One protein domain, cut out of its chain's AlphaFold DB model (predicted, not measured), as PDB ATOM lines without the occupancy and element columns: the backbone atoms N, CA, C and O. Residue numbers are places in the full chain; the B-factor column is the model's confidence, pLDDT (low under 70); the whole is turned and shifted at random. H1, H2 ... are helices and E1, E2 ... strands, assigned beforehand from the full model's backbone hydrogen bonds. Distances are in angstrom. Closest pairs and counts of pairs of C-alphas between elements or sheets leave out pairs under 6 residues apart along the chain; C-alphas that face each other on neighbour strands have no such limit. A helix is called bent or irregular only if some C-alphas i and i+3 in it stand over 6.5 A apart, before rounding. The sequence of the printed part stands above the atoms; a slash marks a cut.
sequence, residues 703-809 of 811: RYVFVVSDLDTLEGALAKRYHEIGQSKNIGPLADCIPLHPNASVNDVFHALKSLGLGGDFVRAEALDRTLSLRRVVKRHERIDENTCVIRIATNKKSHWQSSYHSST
ATOM      1  N   ARG A 703      12.094  25.730   8.886       86.94
ATOM      2  CA  ARG A 703      10.811  26.403   8.642       86.94
ATOM      3  C   ARG A 703      10.087  26.573   9.973       86.94
ATOM      4  O   ARG A 703       9.892  25.605  10.701       86.94
ATOM      5  N   TYR A 704       9.695  27.801  10.288       86.94
ATOM      6  CA  TYR A 704       9.021  28.147  11.536       86.94
ATOM      7  C   TYR A 704       7.509  28.140  11.335       86.94
ATOM      8  O   TYR A 704       7.006  28.850  10.467       86.94
ATOM      9  N   VAL A 705       6.793  27.344  12.134       87.88
ATOM     10  CA  VAL A 705       5.324  27.329  12.141       87.88
ATOM     11  C   VAL A 705       4.810  27.769  13.501       87.88
ATOM     12  O   VAL A 705       5.071  27.117  14.513       87.88
ATOM     13  N   PHE A 706       4.036  28.849  13.515       87.00
ATOM     14  CA  PHE A 706       3.323  29.335  14.689       87.00
ATOM     15  C   PHE A 706       1.973  28.633  14.748       87.00
ATOM     16  O   PHE A 706       1.151  28.774  13.840       87.00
ATOM     17  N   VAL A 707       1.745  27.831  15.784       86.06
ATOM     18  CA  VAL A 707       0.525  27.023  15.869       86.06
ATOM     19  C   VAL A 707      -0.476  27.689  16.801       86.06
ATOM     20  O   VAL A 707      -0.139  28.058  17.922       86.06
ATOM     21  N   VAL A 708      -1.725  27.803  16.350       81.69
ATOM     22  CA  VAL A 708      -2.821  28.387  17.132       81.69
ATOM     23  C   VAL A 708      -3.985  27.410  17.292       81.69
ATOM     24  O   VAL A 708      -4.281  26.605  16.407       81.69
ATOM     25  N   SER A 709      -4.683  27.486  18.425       76.00
ATOM     26  CA  SER A 709      -5.944  26.757  18.637       76.00
ATOM     27  C   SER A 709      -7.118  27.374  17.864       76.00
ATOM     28  O   SER A 709      -8.016  26.656  17.404       76.00
ATOM     29  N   ASP A 710      -7.096  28.694  17.680       76.25
ATOM     30  CA  ASP A 710      -8.136  29.443  16.991       76.25
ATOM     31  C   ASP A 710      -7.584  30.669  16.245       76.25
ATOM     32  O   ASP A 710      -6.771  31.418  16.785       76.25
ATOM     33  N   LEU A 711      -8.034  30.857  15.000       76.06
ATOM     34  CA  LEU A 711      -7.632  31.982  14.143       76.06
ATOM     35  C   LEU A 711      -8.526  33.205  14.363       76.06
ATOM     36  O   LEU A 711      -8.029  34.325  14.346       76.06
ATOM     37  N   ASP A 712      -9.811  32.998  14.660       70.12
ATOM     38  CA  ASP A 712     -10.773  34.084  14.877       70.12
ATOM     39  C   ASP A 712     -10.381  34.901  16.130       70.12
ATOM     40  O   ASP A 712     -10.385  36.135  16.139       70.12
ATOM     41  N   THR A 713      -9.915  34.211  17.177       66.94
ATOM     42  CA  THR A 713      -9.310  34.817  18.373       66.94
ATOM     43  C   THR A 713      -7.995  35.548  18.079       66.94
ATOM     44  O   THR A 713      -7.724  36.571  18.710       66.94
ATOM     45  N   LEU A 714      -7.177  35.072  17.132       68.56
ATOM     46  CA  LEU A 714      -5.949  35.759  16.714       68.56
ATOM     47  C   LEU A 714      -6.290  37.064  15.979       68.56
ATOM     48  O   LEU A 714      -5.798  38.116  16.381       68.56
ATOM     49  N   GLU A 715      -7.172  37.015  14.979       61.75
ATOM     50  CA  GLU A 715      -7.668  38.186  14.237       61.75
ATOM     51  C   GLU A 715      -8.279  39.227  15.197       61.75
ATOM     52  O   GLU A 715      -7.889  40.397  15.187       61.75
ATOM     53  N   GLY A 716      -9.149  38.805  16.122       56.56
ATOM     54  CA  GLY A 716      -9.738  39.684  17.138       56.56
ATOM     55  C   GLY A 716      -8.724  40.258  18.141       56.56
ATOM     56  O   GLY A 716      -8.853  41.408  18.568       56.56
ATOM     57  N   ALA A 717      -7.688  39.494  18.502       59.75
ATOM     58  CA  ALA A 717      -6.591  39.967  19.346       59.75
ATOM     59  C   ALA A 717      -5.622  40.903  18.607       59.75
ATOM     60  O   ALA A 717      -4.921  41.667  19.264       59.75
ATOM     61  N   LEU A 718      -5.567  40.858  17.273       60.03
ATOM     62  CA  LEU A 718      -4.820  41.799  16.435       60.03
ATOM     63  C   LEU A 718      -5.624  43.083  16.202       60.03
ATOM     64  O   LEU A 718      -5.079  44.169  16.367       60.03
ATOM     65  N   ALA A 719      -6.930  42.982  15.945       51.59
ATOM     66  CA  ALA A 719      -7.814  44.138  15.789       51.59
ATOM     67  C   ALA A 719      -7.902  45.003  17.065       51.59
ATOM     68  O   ALA A 719      -7.944  46.229  16.991       51.59
ATOM     69  N   LYS A 720      -7.864  44.387  18.256       50.19
ATOM     70  CA  LYS A 720      -7.870  45.102  19.549       50.19
ATOM     71  C   LYS A 720      -6.539  45.781  19.924       50.19
ATOM     72  O   LYS A 720      -6.484  46.451  20.955       50.19
ATOM     73  N   ARG A 721      -5.460  45.637  19.139       48.16
ATOM     74  CA  ARG A 721      -4.104  46.090  19.534       48.16
ATOM     75  C   ARG A 721      -3.861  47.592  19.566       48.16
ATOM     76  O   ARG A 721      -2.785  47.981  20.007       48.16
ATOM     77  N   TYR A 722      -4.813  48.430  19.171       45.97
ATOM     78  CA  TYR A 722      -4.580  49.871  19.202       45.97
ATOM     79  C   TYR A 722      -4.589  50.505  20.600       45.97
ATOM     80  O   TYR A 722      -4.088  51.621  20.700       45.97
ATOM     81  N   HIS A 723      -5.124  49.867  21.658       37.44
ATOM     82  CA  HIS A 723      -5.290  50.544  22.964       37.44
ATOM     83  C   HIS A 723      -4.821  49.796  24.235       37.44
ATOM     84  O   HIS A 723      -4.150  50.421  25.050       37.44
ATOM     85  N   GLU A 724      -5.129  48.508  24.469       43.19
ATOM     86  CA  GLU A 724      -5.000  47.944  25.837       43.19
ATOM     87  C   GLU A 724      -4.435  46.509  25.921       43.19
ATOM     88  O   GLU A 724      -5.176  45.527  25.894       43.19
ATOM     89  N   ILE A 725      -3.117  46.363  26.135       41.47
ATOM     90  CA  ILE A 725      -2.498  45.104  26.617       41.47
ATOM     91  C   ILE A 725      -1.473  45.412  27.726       41.47
ATOM     92  O   ILE A 725      -0.261  45.270  27.566       41.47
ATOM     93  N   GLY A 726      -1.976  45.873  28.877       39.34
ATOM     94  CA  GLY A 726      -1.149  46.225  30.039       39.34
ATOM     95  C   GLY A 726      -1.076  45.179  31.162       39.34
ATOM     96  O   GLY A 726      -0.099  45.191  31.908       39.34
ATOM     97  N   GLN A 727      -2.096  44.319  31.328       37.41
ATOM     98  CA  GLN A 727      -2.364  43.664  32.629       37.41
ATOM     99  C   GLN A 727      -2.781  42.173  32.595       37.41
ATOM    100  O   GLN A 727      -3.040  41.590  33.647       37.41
ATOM    101  N   SER A 728      -2.849  41.518  31.431       37.44
ATOM    102  CA  SER A 728      -3.271  40.105  31.346       37.44
ATOM    103  C   SER A 728      -2.104  39.128  31.549       37.44
ATOM    104  O   SER A 728      -1.089  39.236  30.869       37.44
ATOM    105  N   LYS A 729      -2.281  38.128  32.428       39.88
ATOM    106  CA  LYS A 729      -1.353  36.988  32.610       39.88
ATOM    107  C   LYS A 729      -1.438  35.929  31.495       39.88
ATOM    108  O   LYS A 729      -0.768  34.903  31.590       39.88
ATOM    109  N   ASN A 730      -2.278  36.124  30.478       43.56
ATOM    110  CA  ASN A 730      -2.454  35.128  29.426       43.56
ATOM    111  C   ASN A 730      -1.281  35.132  28.441       43.56
ATOM    112  O   ASN A 730      -0.868  36.175  27.931       43.56
ATOM    113  N   ILE A 731      -0.815  33.926  28.128       52.28
ATOM    114  CA  ILE A 731       0.137  33.638  27.057       52.28
ATOM    115  C   ILE A 731      -0.408  34.208  25.736       52.28
ATOM    116  O   ILE A 731      -1.594  34.083  25.428       52.28
ATOM    117  N   GLY A 732       0.452  34.885  24.972       57.97
ATOM    118  CA  GLY A 732       0.049  35.549  23.733       57.97
ATOM    119  C   GLY A 732      -0.344  34.556  22.629       57.97
ATOM    120  O   GLY A 732       0.198  33.454  22.584       57.97
ATOM    121  N   PRO A 733      -1.223  34.938  21.682       61.47
ATOM    122  CA  PRO A 733      -1.820  34.000  20.724       61.47
ATOM    123  C   PRO A 733      -0.845  33.413  19.687       61.47
ATOM    124  O   PRO A 733      -1.258  32.585  18.891       61.47
ATOM    125  N   LEU A 734       0.429  33.826  19.685       73.81
ATOM    126  CA  LEU A 734       1.499  33.288  18.832       73.81
ATOM    127  C   LEU A 734       2.710  32.818  19.660       73.81
ATOM    128  O   LEU A 734       3.847  32.898  19.192       73.81
ATOM    129  N   ALA A 735       2.506  32.402  20.913       69.19
ATOM    130  CA  ALA A 735       3.602  31.970  21.781       69.19
ATOM    131  C   ALA A 735       4.230  30.639  21.342       69.19
ATOM    132  O   ALA A 735       5.454  30.500  21.388       69.19
ATOM    133  N   ASP A 736       3.416  29.703  20.851       77.12
ATOM    134  CA  ASP A 736       3.888  28.424  20.327       77.12
ATOM    135  C   ASP A 736       4.475  28.592  18.924       77.12
ATOM    136  O   ASP A 736       3.817  29.077  18.002       77.12
ATOM    137  N   CYS A 737       5.718  28.151  18.760       83.88
ATOM    138  CA  CYS A 737       6.397  28.048  17.477       83.88
ATOM    139  C   CYS A 737       7.100  26.690  17.408       83.88
ATOM    140  O   CYS A 737       7.713  26.263  18.384       83.88
ATOM    141  N   ILE A 738       7.031  26.019  16.262       85.38
ATOM    142  CA  ILE A 738       7.673  24.723  16.031       85.38
ATOM    143  C   ILE A 738       8.655  24.878  14.861       85.38
ATOM    144  O   ILE A 738       8.213  25.217  13.760       85.38
ATOM    145  N   PRO A 739       9.968  24.652  15.062       87.25
ATOM    146  CA  PRO A 739      10.909  24.522  13.959       87.25
ATOM    147  C   PRO A 739      10.696  23.169  13.268       87.25
ATOM    148  O   PRO A 739      10.639  22.123  13.913       87.25
ATOM    149  N   LEU A 740      10.573  23.185  11.945       85.81
ATOM    150  CA  LEU A 740      10.353  22.013  11.102       85.81
ATOM    151  C   LEU A 740      11.360  21.970   9.952       85.81
ATOM    152  O   LEU A 740      11.884  22.997   9.520       85.81
ATOM    153  N   HIS A 741      11.622  20.762   9.453       83.25
ATOM    154  CA  HIS A 741      12.569  20.515   8.368       83.25
ATOM    155  C   HIS A 741      12.246  21.397   7.132       83.25
ATOM    156  O   HIS A 741      11.063  21.606   6.851       83.25
ATOM    157  N   PRO A 742      13.235  21.871   6.339       78.50
ATOM    158  CA  PRO A 742      13.019  22.766   5.188       78.50
ATOM    159  C   PRO A 742      11.917  22.353   4.192       78.50
ATOM    160  O   PRO A 742      11.335  23.200   3.509       78.50
ATOM    161  N   ASN A 743      11.646  21.047   4.094       77.25
ATOM    162  CA  ASN A 743      10.664  20.433   3.190       77.25
ATOM    163  C   ASN A 743       9.401  19.911   3.904       77.25
ATOM    164  O   ASN A 743       8.657  19.125   3.322       77.25
ATOM    165  N   ALA A 744       9.172  20.302   5.160       82.19
ATOM    166  CA  ALA A 744       8.036  19.845   5.954       82.19
ATOM    167  C   ALA A 744       6.682  20.233   5.344       82.19
ATOM    168  O   ALA A 744       6.534  21.256   4.672       82.19
ATOM    169  N   SER A 745       5.682  19.403   5.627       86.75
ATOM    170  CA  SER A 745       4.296  19.568   5.203       86.75
ATOM    171  C   SER A 745       3.358  19.858   6.379       86.75
ATOM    172  O   SER A 745       3.705  19.651   7.544       86.75
ATOM    173  N   VAL A 746       2.119  20.253   6.083       88.50
ATOM    174  CA  VAL A 746       1.037  20.388   7.082       88.50
ATOM    175  C   VAL A 746       0.834  19.093   7.894       88.50
ATOM    176  O   VAL A 746       0.510  19.137   9.082       88.50
ATOM    177  N   ASN A 747       1.069  17.922   7.293       88.31
ATOM    178  CA  ASN A 747       1.043  16.641   8.000       88.31
ATOM    179  C   ASN A 747       2.147  16.524   9.065       88.31
ATOM    180  O   ASN A 747       1.927  15.906  10.105       88.31
ATOM    181  N   ASP A 748       3.315  17.116   8.831       87.25
ATOM    182  CA  ASP A 748       4.442  17.063   9.765       87.25
ATOM    183  C   ASP A 748       4.221  18.010  10.948       87.25
ATOM    184  O   ASP A 748       4.518  17.637  12.081       87.25
ATOM    185  N   VAL A 749       3.556  19.154  10.727       88.44
ATOM    186  CA  VAL A 749       3.005  19.997  11.810       88.44
ATOM    187  C   VAL A 749       2.040  19.180  12.681       88.44
ATOM    188  O   VAL A 749       2.159  19.173  13.906       88.44
ATOM    189  N   PHE A 750       1.112  18.428  12.072       88.12
ATOM    190  CA  PHE A 750       0.193  17.552  12.812       88.12
ATOM    191  C   PHE A 750       0.932  16.466  13.609       88.12
ATOM    192  O   PHE A 750       0.580  16.213  14.762       88.12
ATOM    193  N   HIS A 751       1.972  15.847  13.042       85.94
ATOM    194  CA  HIS A 751       2.783  14.858  13.759       85.94
ATOM    195  C   HIS A 751       3.638  15.468  14.880       85.94
ATOM    196  O   HIS A 751       3.787  14.832  15.923       85.94
ATOM    197  N   ALA A 752       4.135  16.696  14.722       82.38
ATOM    198  CA  ALA A 752       4.817  17.416  15.792       82.38
ATOM    199  C   ALA A 752       3.857  17.715  16.954       82.38
ATOM    200  O   ALA A 752       4.135  17.356  18.098       82.38
ATOM    201  N   LEU A 753       2.666  18.251  16.665       83.00
ATOM    202  CA  LEU A 753       1.632  18.475  17.681       83.00
ATOM    203  C   LEU A 753       1.166  17.170  18.340       83.00
ATOM    204  O   LEU A 753       0.880  17.152  19.535       83.00
ATOM    205  N   LYS A 754       1.138  16.054  17.601       83.06
ATOM    206  CA  LYS A 754       0.881  14.715  18.156       83.06
ATOM    207  C   LYS A 754       1.897  14.317  19.222       83.06
ATOM    208  O   LYS A 754       1.477  13.847  20.277       83.06
ATOM    209  N   SER A 755       3.194  14.528  18.988       76.44
ATOM    210  CA  SER A 755       4.223  14.308  20.019       76.44
ATOM    211  C   SER A 755       4.110  15.271  21.206       76.44
ATOM    212  O   SER A 755       4.505  14.902  22.306       76.44
ATOM    213  N   LEU A 756       3.509  16.452  21.016       74.56
ATOM    214  CA  LEU A 756       3.187  17.411  22.084       74.56
ATOM    215  C   LEU A 756       1.823  17.150  22.766       74.56
ATOM    216  O   LEU A 756       1.384  17.948  23.591       74.56
ATOM    217  N   GLY A 757       1.141  16.039  22.452       76.44
ATOM    218  CA  GLY A 757      -0.090  15.606  23.130       76.44
ATOM    219  C   GLY A 757      -1.415  15.909  22.412       76.44
ATOM    220  O   GLY A 757      -2.477  15.700  22.999       76.44
ATOM    221  N   LEU A 758      -1.405  16.359  21.150       82.19
ATOM    222  CA  LEU A 758      -2.631  16.629  20.382       82.19
ATOM    223  C   LEU A 758      -3.521  15.377  20.237       82.19
ATOM    224  O   LEU A 758      -3.127  14.349  19.673       82.19
ATOM    225  N   GLY A 759      -4.770  15.476  20.692       79.88
ATOM    226  CA  GLY A 759      -5.764  14.405  20.609       79.88
ATOM    227  C   GLY A 759      -6.433  14.296  19.233       79.88
ATOM    228  O   GLY A 759      -6.595  15.285  18.525       79.88
ATOM    229  N   GLY A 760      -6.869  13.083  18.873       86.38
ATOM    230  CA  GLY A 760      -7.708  12.841  17.686       86.38
ATOM    231  C   GLY A 760      -6.980  12.847  16.337       86.38
ATOM    232  O   GLY A 760      -5.780  13.094  16.264       86.38
ATOM    233  N   ASP A 761      -7.704  12.540  15.271       88.62
ATOM    234  CA  ASP A 761      -7.183  12.421  13.906       88.62
ATOM    235  C   ASP A 761      -7.320  13.737  13.139       88.62
ATOM    236  O   ASP A 761      -8.195  14.546  13.451       88.62
ATOM    237  N   PHE A 762      -6.462  13.952  12.139       89.94
ATOM    238  CA  PHE A 762      -6.490  15.136  11.279       89.94
ATOM    239  C   PHE A 762      -7.831  15.244  10.534       89.94
ATOM    240  O   PHE A 762      -8.206  14.314   9.821       89.94
ATOM    241  N   VAL A 763      -8.514  16.387  10.655       90.19
ATOM    242  CA  VAL A 763      -9.768  16.677   9.934       90.19
ATOM    243  C   VAL A 763      -9.544  17.748   8.870       90.19
ATOM    244  O   VAL A 763      -9.798  17.512   7.691       90.19
ATOM    245  N   ARG A 764      -9.053  18.924   9.275       89.19
ATOM    246  CA  ARG A 764      -8.726  20.038   8.375       89.19
ATOM    247  C   ARG A 764      -7.609  20.890   8.965       89.19
ATOM    248  O   ARG A 764      -7.387  20.864  10.176       89.19
ATOM    249  N   ALA A 765      -6.966  21.688   8.125       91.62
ATOM    250  CA  ALA A 765      -6.067  22.742   8.563       91.62
ATOM    251  C   ALA A 765      -6.411  24.059   7.858       91.62
ATOM    252  O   ALA A 765      -6.779  24.080   6.683       91.62
ATOM    253  N   GLU A 766      -6.306  25.147   8.608       91.38
ATOM    254  CA  GLU A 766      -6.441  26.525   8.139       91.38
ATOM    255  C   GLU A 766      -5.111  27.227   8.410       91.38
ATOM    256  O   GLU A 766      -4.497  26.988   9.453       91.38
ATOM    257  N   ALA A 767      -4.666  28.074   7.488       90.19
ATOM    258  CA  ALA A 767      -3.434  28.834   7.630       90.19
ATOM    259  C   ALA A 767      -3.650  30.318   7.320       90.19
ATOM    260  O   ALA A 767      -4.542  30.668   6.540       90.19
ATOM    261  N   LEU A 768      -2.808  31.154   7.923       86.19
ATOM    262  CA  LEU A 768      -2.556  32.532   7.518       86.19
ATOM    263  C   LEU A 768      -1.151  32.635   6.918       86.19
ATOM    264  O   LEU A 768      -0.233  31.895   7.300       86.19
ATOM    265  N   ASP A 769      -0.997  33.593   6.014       80.75
ATOM    266  CA  ASP A 769       0.295  34.058   5.532       80.75
ATOM    267  C   ASP A 769       1.063  34.857   6.602       80.75
ATOM    268  O   ASP A 769       0.540  35.203   7.665       80.75
ATOM    269  N   ARG A 770       2.313  35.204   6.295       75.31
ATOM    270  CA  ARG A 770       3.191  35.962   7.190       75.31
ATOM    271  C   ARG A 770       2.702  37.369   7.538       75.31
ATOM    272  O   ARG A 770       3.046  37.846   8.613       75.31
ATOM    273  N   THR A 771       1.896  38.017   6.699       73.62
ATOM    274  CA  THR A 771       1.284  39.321   7.017       73.62
ATOM    275  C   THR A 771       0.009  39.204   7.860       73.62
ATOM    276  O   THR A 771      -0.534  40.223   8.282       73.62
ATOM    277  N   LEU A 772      -0.451  37.975   8.139       75.25
ATOM    278  CA  LEU A 772      -1.687  37.664   8.865       75.25
ATOM    279  C   LEU A 772      -2.950  38.224   8.186       75.25
ATOM    280  O   LEU A 772      -3.945  38.488   8.859       75.25
ATOM    281  N   SER A 773      -2.913  38.400   6.860       72.50
ATOM    282  CA  SER A 773      -3.990  39.016   6.073       72.50
ATOM    283  C   SER A 773      -4.748  38.018   5.194       72.50
ATOM    284  O   SER A 773      -5.943  38.196   4.950       72.50
ATOM    285  N   LEU A 774      -4.090  36.947   4.737       79.31
ATOM    286  CA  LEU A 774      -4.645  35.981   3.797       79.31
ATOM    287  C   LEU A 774      -4.893  34.632   4.477       79.31
ATOM    288  O   LEU A 774      -3.992  33.810   4.645       79.31
ATOM    289  N   ARG A 775      -6.155  34.387   4.840       86.38
ATOM    290  CA  ARG A 775      -6.611  33.120   5.425       86.38
ATOM    291  C   ARG A 775      -7.044  32.132   4.351       86.38
ATOM    292  O   ARG A 775      -7.853  32.461   3.486       86.38
ATOM    293  N   ARG A 776      -6.577  30.884   4.444       89.38
ATOM    294  CA  ARG A 776      -6.973  29.806   3.522       89.38
ATOM    295  C   ARG A 776      -7.017  28.432   4.181       89.38
ATOM    296  O   ARG A 776      -6.331  28.166   5.165       89.38
ATOM    297  N   VAL A 777      -7.809  27.529   3.606       89.94
ATOM    298  CA  VAL A 777      -7.760  26.096   3.933       89.94
ATOM    299  C   VAL A 777      -6.553  25.483   3.223       89.94
ATOM    300  O   VAL A 777      -6.378  25.694   2.022       89.94
ATOM    301  N   VAL A 778      -5.734  24.724   3.952       90.31
ATOM    302  CA  VAL A 778      -4.511  24.091   3.430       90.31
ATOM    303  C   VAL A 778      -4.642  22.573   3.384       90.31
ATOM    304  O   VAL A 778      -5.303  21.950   4.223       90.31
ATOM    305  N   LYS A 779      -4.024  21.948   2.379       87.88
ATOM    306  CA  LYS A 779      -4.082  20.493   2.188       87.88
ATOM    307  C   LYS A 779      -3.062  19.792   3.083       87.88
ATOM    308  O   LYS A 779      -1.965  20.280   3.319       87.88
ATOM    309  N   ARG A 780      -3.382  18.568   3.512       84.81
ATOM    310  CA  ARG A 780      -2.522  17.751   4.390       84.81
ATOM    311  C   ARG A 780      -1.096  17.534   3.853       84.81
ATOM    312  O   ARG A 780      -0.166  17.427   4.640       84.81
ATOM    313  N   HIS A 781      -0.929  17.460   2.533       84.75
ATOM    314  CA  HIS A 781       0.365  17.241   1.866       84.75
ATOM    315  C   HIS A 781       1.010  18.529   1.338       84.75
ATOM    316  O   HIS A 781       1.991  18.467   0.606       84.75
ATOM    317  N   GLU A 782       0.434  19.685   1.659       86.25
ATOM    318  CA  GLU A 782       0.962  20.983   1.253       86.25
ATOM    319  C   GLU A 782       2.229  21.308   2.053       86.25
ATOM    320  O   GLU A 782       2.301  21.001   3.247       86.25
ATOM    321  N   ARG A 783       3.243  21.870   1.383       83.00
ATOM    322  CA  ARG A 783       4.520  22.255   2.000       83.00
ATOM    323  C   ARG A 783       4.330  23.528   2.824       83.00
ATOM    324  O   ARG A 783       3.554  24.393   2.439       83.00
ATOM    325  N   ILE A 784       5.074  23.636   3.920       84.12
ATOM    326  CA  ILE A 784       5.173  24.861   4.714       84.12
ATOM    327  C   ILE A 784       6.027  25.903   3.981       84.12
ATOM    328  O   ILE A 784       7.173  25.641   3.605       84.12
ATOM    329  N   ASP A 785       5.461  27.091   3.819       81.75
ATOM    330  CA  ASP A 785       6.008  28.262   3.138       81.75
ATOM    331  C   ASP A 785       5.608  29.559   3.876       81.75
ATOM    332  O   ASP A 785       5.014  29.531   4.955       81.75
ATOM    333  N   GLU A 786       5.930  30.719   3.304       74.50
ATOM    334  CA  GLU A 786       5.594  32.026   3.896       74.50
ATOM    335  C   GLU A 786       4.084  32.336   3.860       74.50
ATOM    336  O   GLU A 786       3.594  33.131   4.660       74.50
ATOM    337  N   ASN A 787       3.326  31.645   3.003       77.88
ATOM    338  CA  ASN A 787       1.865  31.724   2.914       77.88
ATOM    339  C   ASN A 787       1.149  30.780   3.900       77.88
ATOM    340  O   ASN A 787      -0.077  30.646   3.848       77.88
ATOM    341  N   THR A 788       1.909  30.063   4.736       82.06
ATOM    342  CA  THR A 788       1.411  29.049   5.678       82.06
ATOM    343  C   THR A 788       2.177  29.043   7.005       82.06
ATOM    344  O   THR A 788       2.211  28.032   7.706       82.06
ATOM    345  N   CYS A 789       2.793  30.164   7.391       80.25
ATOM    346  CA  CYS A 789       3.610  30.217   8.604       80.25
ATOM    347  C   CYS A 789       2.788  30.190   9.904       80.25
ATOM    348  O   CYS A 789       3.324  29.793  10.937       80.25
ATOM    349  N   VAL A 790       1.509  30.588   9.890       87.69
ATOM    350  CA  VAL A 790       0.612  30.452  11.053       87.69
ATOM    351  C   VAL A 790      -0.474  29.437  10.736       87.69
ATOM    352  O   VAL A 790      -1.218  29.618   9.776       87.69
ATOM    353  N   ILE A 791      -0.581  28.369  11.531       89.88
ATOM    354  CA  ILE A 791      -1.468  27.232  11.241       89.88
ATOM    355  C   ILE A 791      -2.354  26.879  12.431       89.88
ATOM    356  O   ILE A 791      -1.907  26.736  13.568       89.88
ATOM    357  N   ARG A 792      -3.623  26.616  12.124       89.56
ATOM    358  CA  ARG A 792      -4.586  25.939  12.989       89.56
ATOM    359  C   ARG A 792      -4.868  24.547  12.440       89.56
ATOM    360  O   ARG A 792      -5.349  24.410  11.316       89.56
ATOM    361  N   ILE A 793      -4.649  23.513  13.251       88.94
ATOM    362  CA  ILE A 793      -5.024  22.134  12.904       88.94
ATOM    363  C   ILE A 793      -6.252  21.719  13.709       88.94
ATOM    364  O   ILE A 793      -6.228  21.699  14.937       88.94
ATOM    365  N   ALA A 794      -7.322  21.360  13.004       87.62
ATOM    366  CA  ALA A 794      -8.533  20.818  13.597       87.62
ATOM    367  C   ALA A 794      -8.498  19.284  13.564       87.62
ATOM    368  O   ALA A 794      -8.223  18.669  12.526       87.62
ATOM    369  N   THR A 795      -8.826  18.670  14.699       88.56
ATOM    370  CA  THR A 795      -8.918  17.215  14.853       88.56
ATOM    371  C   THR A 795     -10.316  16.780  15.284       88.56
ATOM    372  O   THR A 795     -11.126  17.584  15.747       88.56
ATOM    373  N   ASN A 796     -10.614  15.485  15.153       86.38
ATOM    374  CA  ASN A 796     -11.911  14.916  15.545       86.38
ATOM    375  C   ASN A 796     -12.155  14.881  17.073       86.38
ATOM    376  O   ASN A 796     -13.267  14.579  17.504       86.38
ATOM    377  N   LYS A 797     -11.151  15.212  17.900       80.12
ATOM    378  CA  LYS A 797     -11.271  15.325  19.362       80.12
ATOM    379  C   LYS A 797     -10.869  16.723  19.819       80.12
ATOM    380  O   LYS A 797      -9.705  17.099  19.702       80.12
ATOM    381  N   LYS A 798     -11.798  17.457  20.441       65.62
ATOM    382  CA  LYS A 798     -11.471  18.707  21.145       65.62
ATOM    383  C   LYS A 798     -10.435  18.411  22.235       65.62
ATOM    384  O   LYS A 798     -10.723  17.676  23.174       65.62
ATOM    385  N   SER A 799      -9.233  18.965  22.093       61.72
ATOM    386  CA  SER A 799      -8.149  18.850  23.072       61.72
ATOM    387  C   SER A 799      -7.444  20.196  23.224       61.72
ATOM    388  O   SER A 799      -6.974  20.773  22.245       61.72
ATOM    389  N   HIS A 800      -7.371  20.709  24.455       60.28
ATOM    390  CA  HIS A 800      -6.658  21.949  24.779       60.28
ATOM    391  C   HIS A 800      -5.156  21.675  24.960       60.28
ATOM    392  O   HIS A 800      -4.609  21.854  26.047       60.28
ATOM    393  N   TRP A 801      -4.490  21.230  23.892       61.25
ATOM    394  CA  TRP A 801      -3.073  20.841  23.911       61.25
ATOM    395  C   TRP A 801      -2.145  21.969  24.413       61.25
ATOM    396  O   TRP A 801      -1.244  21.701  25.204       61.25
ATOM    397  N   GLN A 802      -2.443  23.233  24.080       55.97
ATOM    398  CA  GLN A 802      -1.703  24.411  24.574       55.97
ATOM    399  C   GLN A 802      -1.732  24.535  26.110       55.97
ATOM    400  O   GLN A 802      -0.715  24.824  26.735       55.97
ATOM    401  N   SER A 803      -2.874  24.253  26.753       49.31
ATOM    402  CA  SER A 803      -2.987  24.340  28.221       49.31
ATOM    403  C   SER A 803      -2.164  23.274  28.949       49.31
ATOM    404  O   SER A 803      -1.676  23.513  30.051       49.31
ATOM    405  N   SER A 804      -1.973  22.110  28.322       43.41
ATOM    406  CA  SER A 804      -1.157  21.026  28.868       43.41
ATOM    407  C   SER A 804       0.334  21.327  28.726       43.41
ATOM    408  O   SER A 804       1.070  21.194  29.701       43.41
ATOM    409  N   TYR A 805       0.768  21.790  27.549       42.62
ATOM    410  CA  TYR A 805       2.182  22.015  27.231       42.62
ATOM    411  C   TYR A 805       2.854  23.036  28.166       42.62
ATOM    412  O   TYR A 805       3.921  22.768  28.721       42.62
ATOM    413  N   HIS A 806       2.187  24.161  28.434       43.59
ATOM    414  CA  HIS A 806       2.732  25.200  29.313       43.59
ATOM    415  C   HIS A 806       2.719  24.829  30.805       43.59
ATOM    416  O   HIS A 806       3.474  25.411  31.580       43.59
ATOM    417  N   SER A 807       1.916  23.846  31.231       32.38
ATOM    418  CA  SER A 807       1.888  23.422  32.640       32.38
ATOM    419  C   SER A 807       3.181  22.721  33.083       32.38
ATOM    420  O   SER A 807       3.553  22.808  34.251       32.38
ATOM    421  N   SER A 808       3.896  22.080  32.151       30.36
ATOM    422  CA  SER A 808       5.116  21.299  32.415       30.36
ATOM    423  C   SER A 808       6.433  22.081  32.360       30.36
ATOM    424  O   SER A 808       7.449  21.564  32.807       30.36
ATOM    425  N   THR A 809       6.445  23.303  31.817       31.44
ATOM    426  CA  THR A 809       7.669  24.110  31.605       31.44
ATOM    427  C   THR A 809       7.827  25.273  32.592       31.44
ATOM    428  O   THR A 809       8.638  26.163  32.356       31.44
TER     429      THR A 809
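This is residues 703 to 809 of the 811 residues of the protein "Hypothetical protein" of Aureoumbra lagunensis (UniProt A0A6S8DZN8). A strongly twisted sheet of five strands curls round one helix, H2, which packs on one face of it. From this body H1 leads away, and the long unnamed stretch 723 to 736 folds back to E2; residues 719 to 724 stick out, while the short helix H3 lies off the sheet near the last printed residue. The printed part has 107 residues, with three named helices and five named strands in the order E1, H1, E2, H2, E3, E4, E5, H3; the sheet runs E2, E1, E5, E3, E4 and is mixed, with E1 and E5 parallel and its other neighbours antiparallel. The class is mixed, helices and strands; the whole is compact, with a radius of gyration of the C-alphas of 13.9 A, and spans 40 by 32 by 24 A.

The sheet runs, strand beside strand, E2 at residues 737 to 740, E1 at 703 to 707, E5 at 790 to 795, E3 at 762 to 768 and E4 at 775 to 778. E2 and E4 are its edge strands. From edge to edge the strands' lines turn by 139 degrees. E1 and E5 are parallel at 56 degrees, with N 791 and O 706 within hydrogen-bond range at 2.9 A. E1 pairs in a staggered way: with E2 over residues 703 to 706 and with E5 over residues 706 to 707. E2 and E1 are antiparallel at 144 degrees, with N 705 and O 738 at 3.0 A. E5 and E3 are antiparallel at 161 degrees, with N 792 and O 766 at 2.8 A. E3 and E4 form an antiparallel hairpin at 146 degrees, with N 767 and O 776 at 2.9 A. H2, residues 746 to 755, is on one face of this sheet, and the two make two layers, a helix over a sheet. The closest C-alphas of H2 and E5 are those of Phe 750 and Ile 793, 6.9 A apart. The closest of H2 and E2 are those of Leu 740 and Val 749, at 7.7 A. E2, H2 and E3 make a split strand-helix-strand unit, two strands of one sheet with a helix between them in the chain and E1 and E5 between them in the sheet; its crossover is right-handed. H1, residues 711 to 722, only grazes the sheet with residue 711; its C-alpha is 6.9 A from that of Arg 792 in E5. H3, residues 801 to 807, is not on the sheet and is apart from H2, but only just, with closest C-alphas 8.2 A apart. Every O i to N i+4 pair is within hydrogen-bond range in H2, against 6 of 8 in H1 and 2 of 3 in H3.

E1 begins at C-alpha 703, (10.811, 26.403, 8.642), and is 12.6 A long. E3, the longest strand by residues, measures 18.2 A, and E5 16.7 A. H1 measures 18.8 A from C-alpha 711 at (-7.632, 31.982, 14.143) to C-alpha 722; it is irregular, with C-alphas 719 and 722 at 7.4 A. H2 measures 14.6 A. H3 measures 10.4 A and ends at C-alpha 807, (1.888, 23.422, 32.640). The shorter E2 and E4 have four residues each.

The C-alphas of Gln 727 and His 781, the two farthest apart, are 40.6 A from each other. The printed part has no cut. The links from H1 to E2, 14 residues, and from E4 to E5, 11 residues, are long. The mean pLDDT of the printed part is 73.0; it is under 70 at residues 713 to 733, residue 735 and residues 798 to 809.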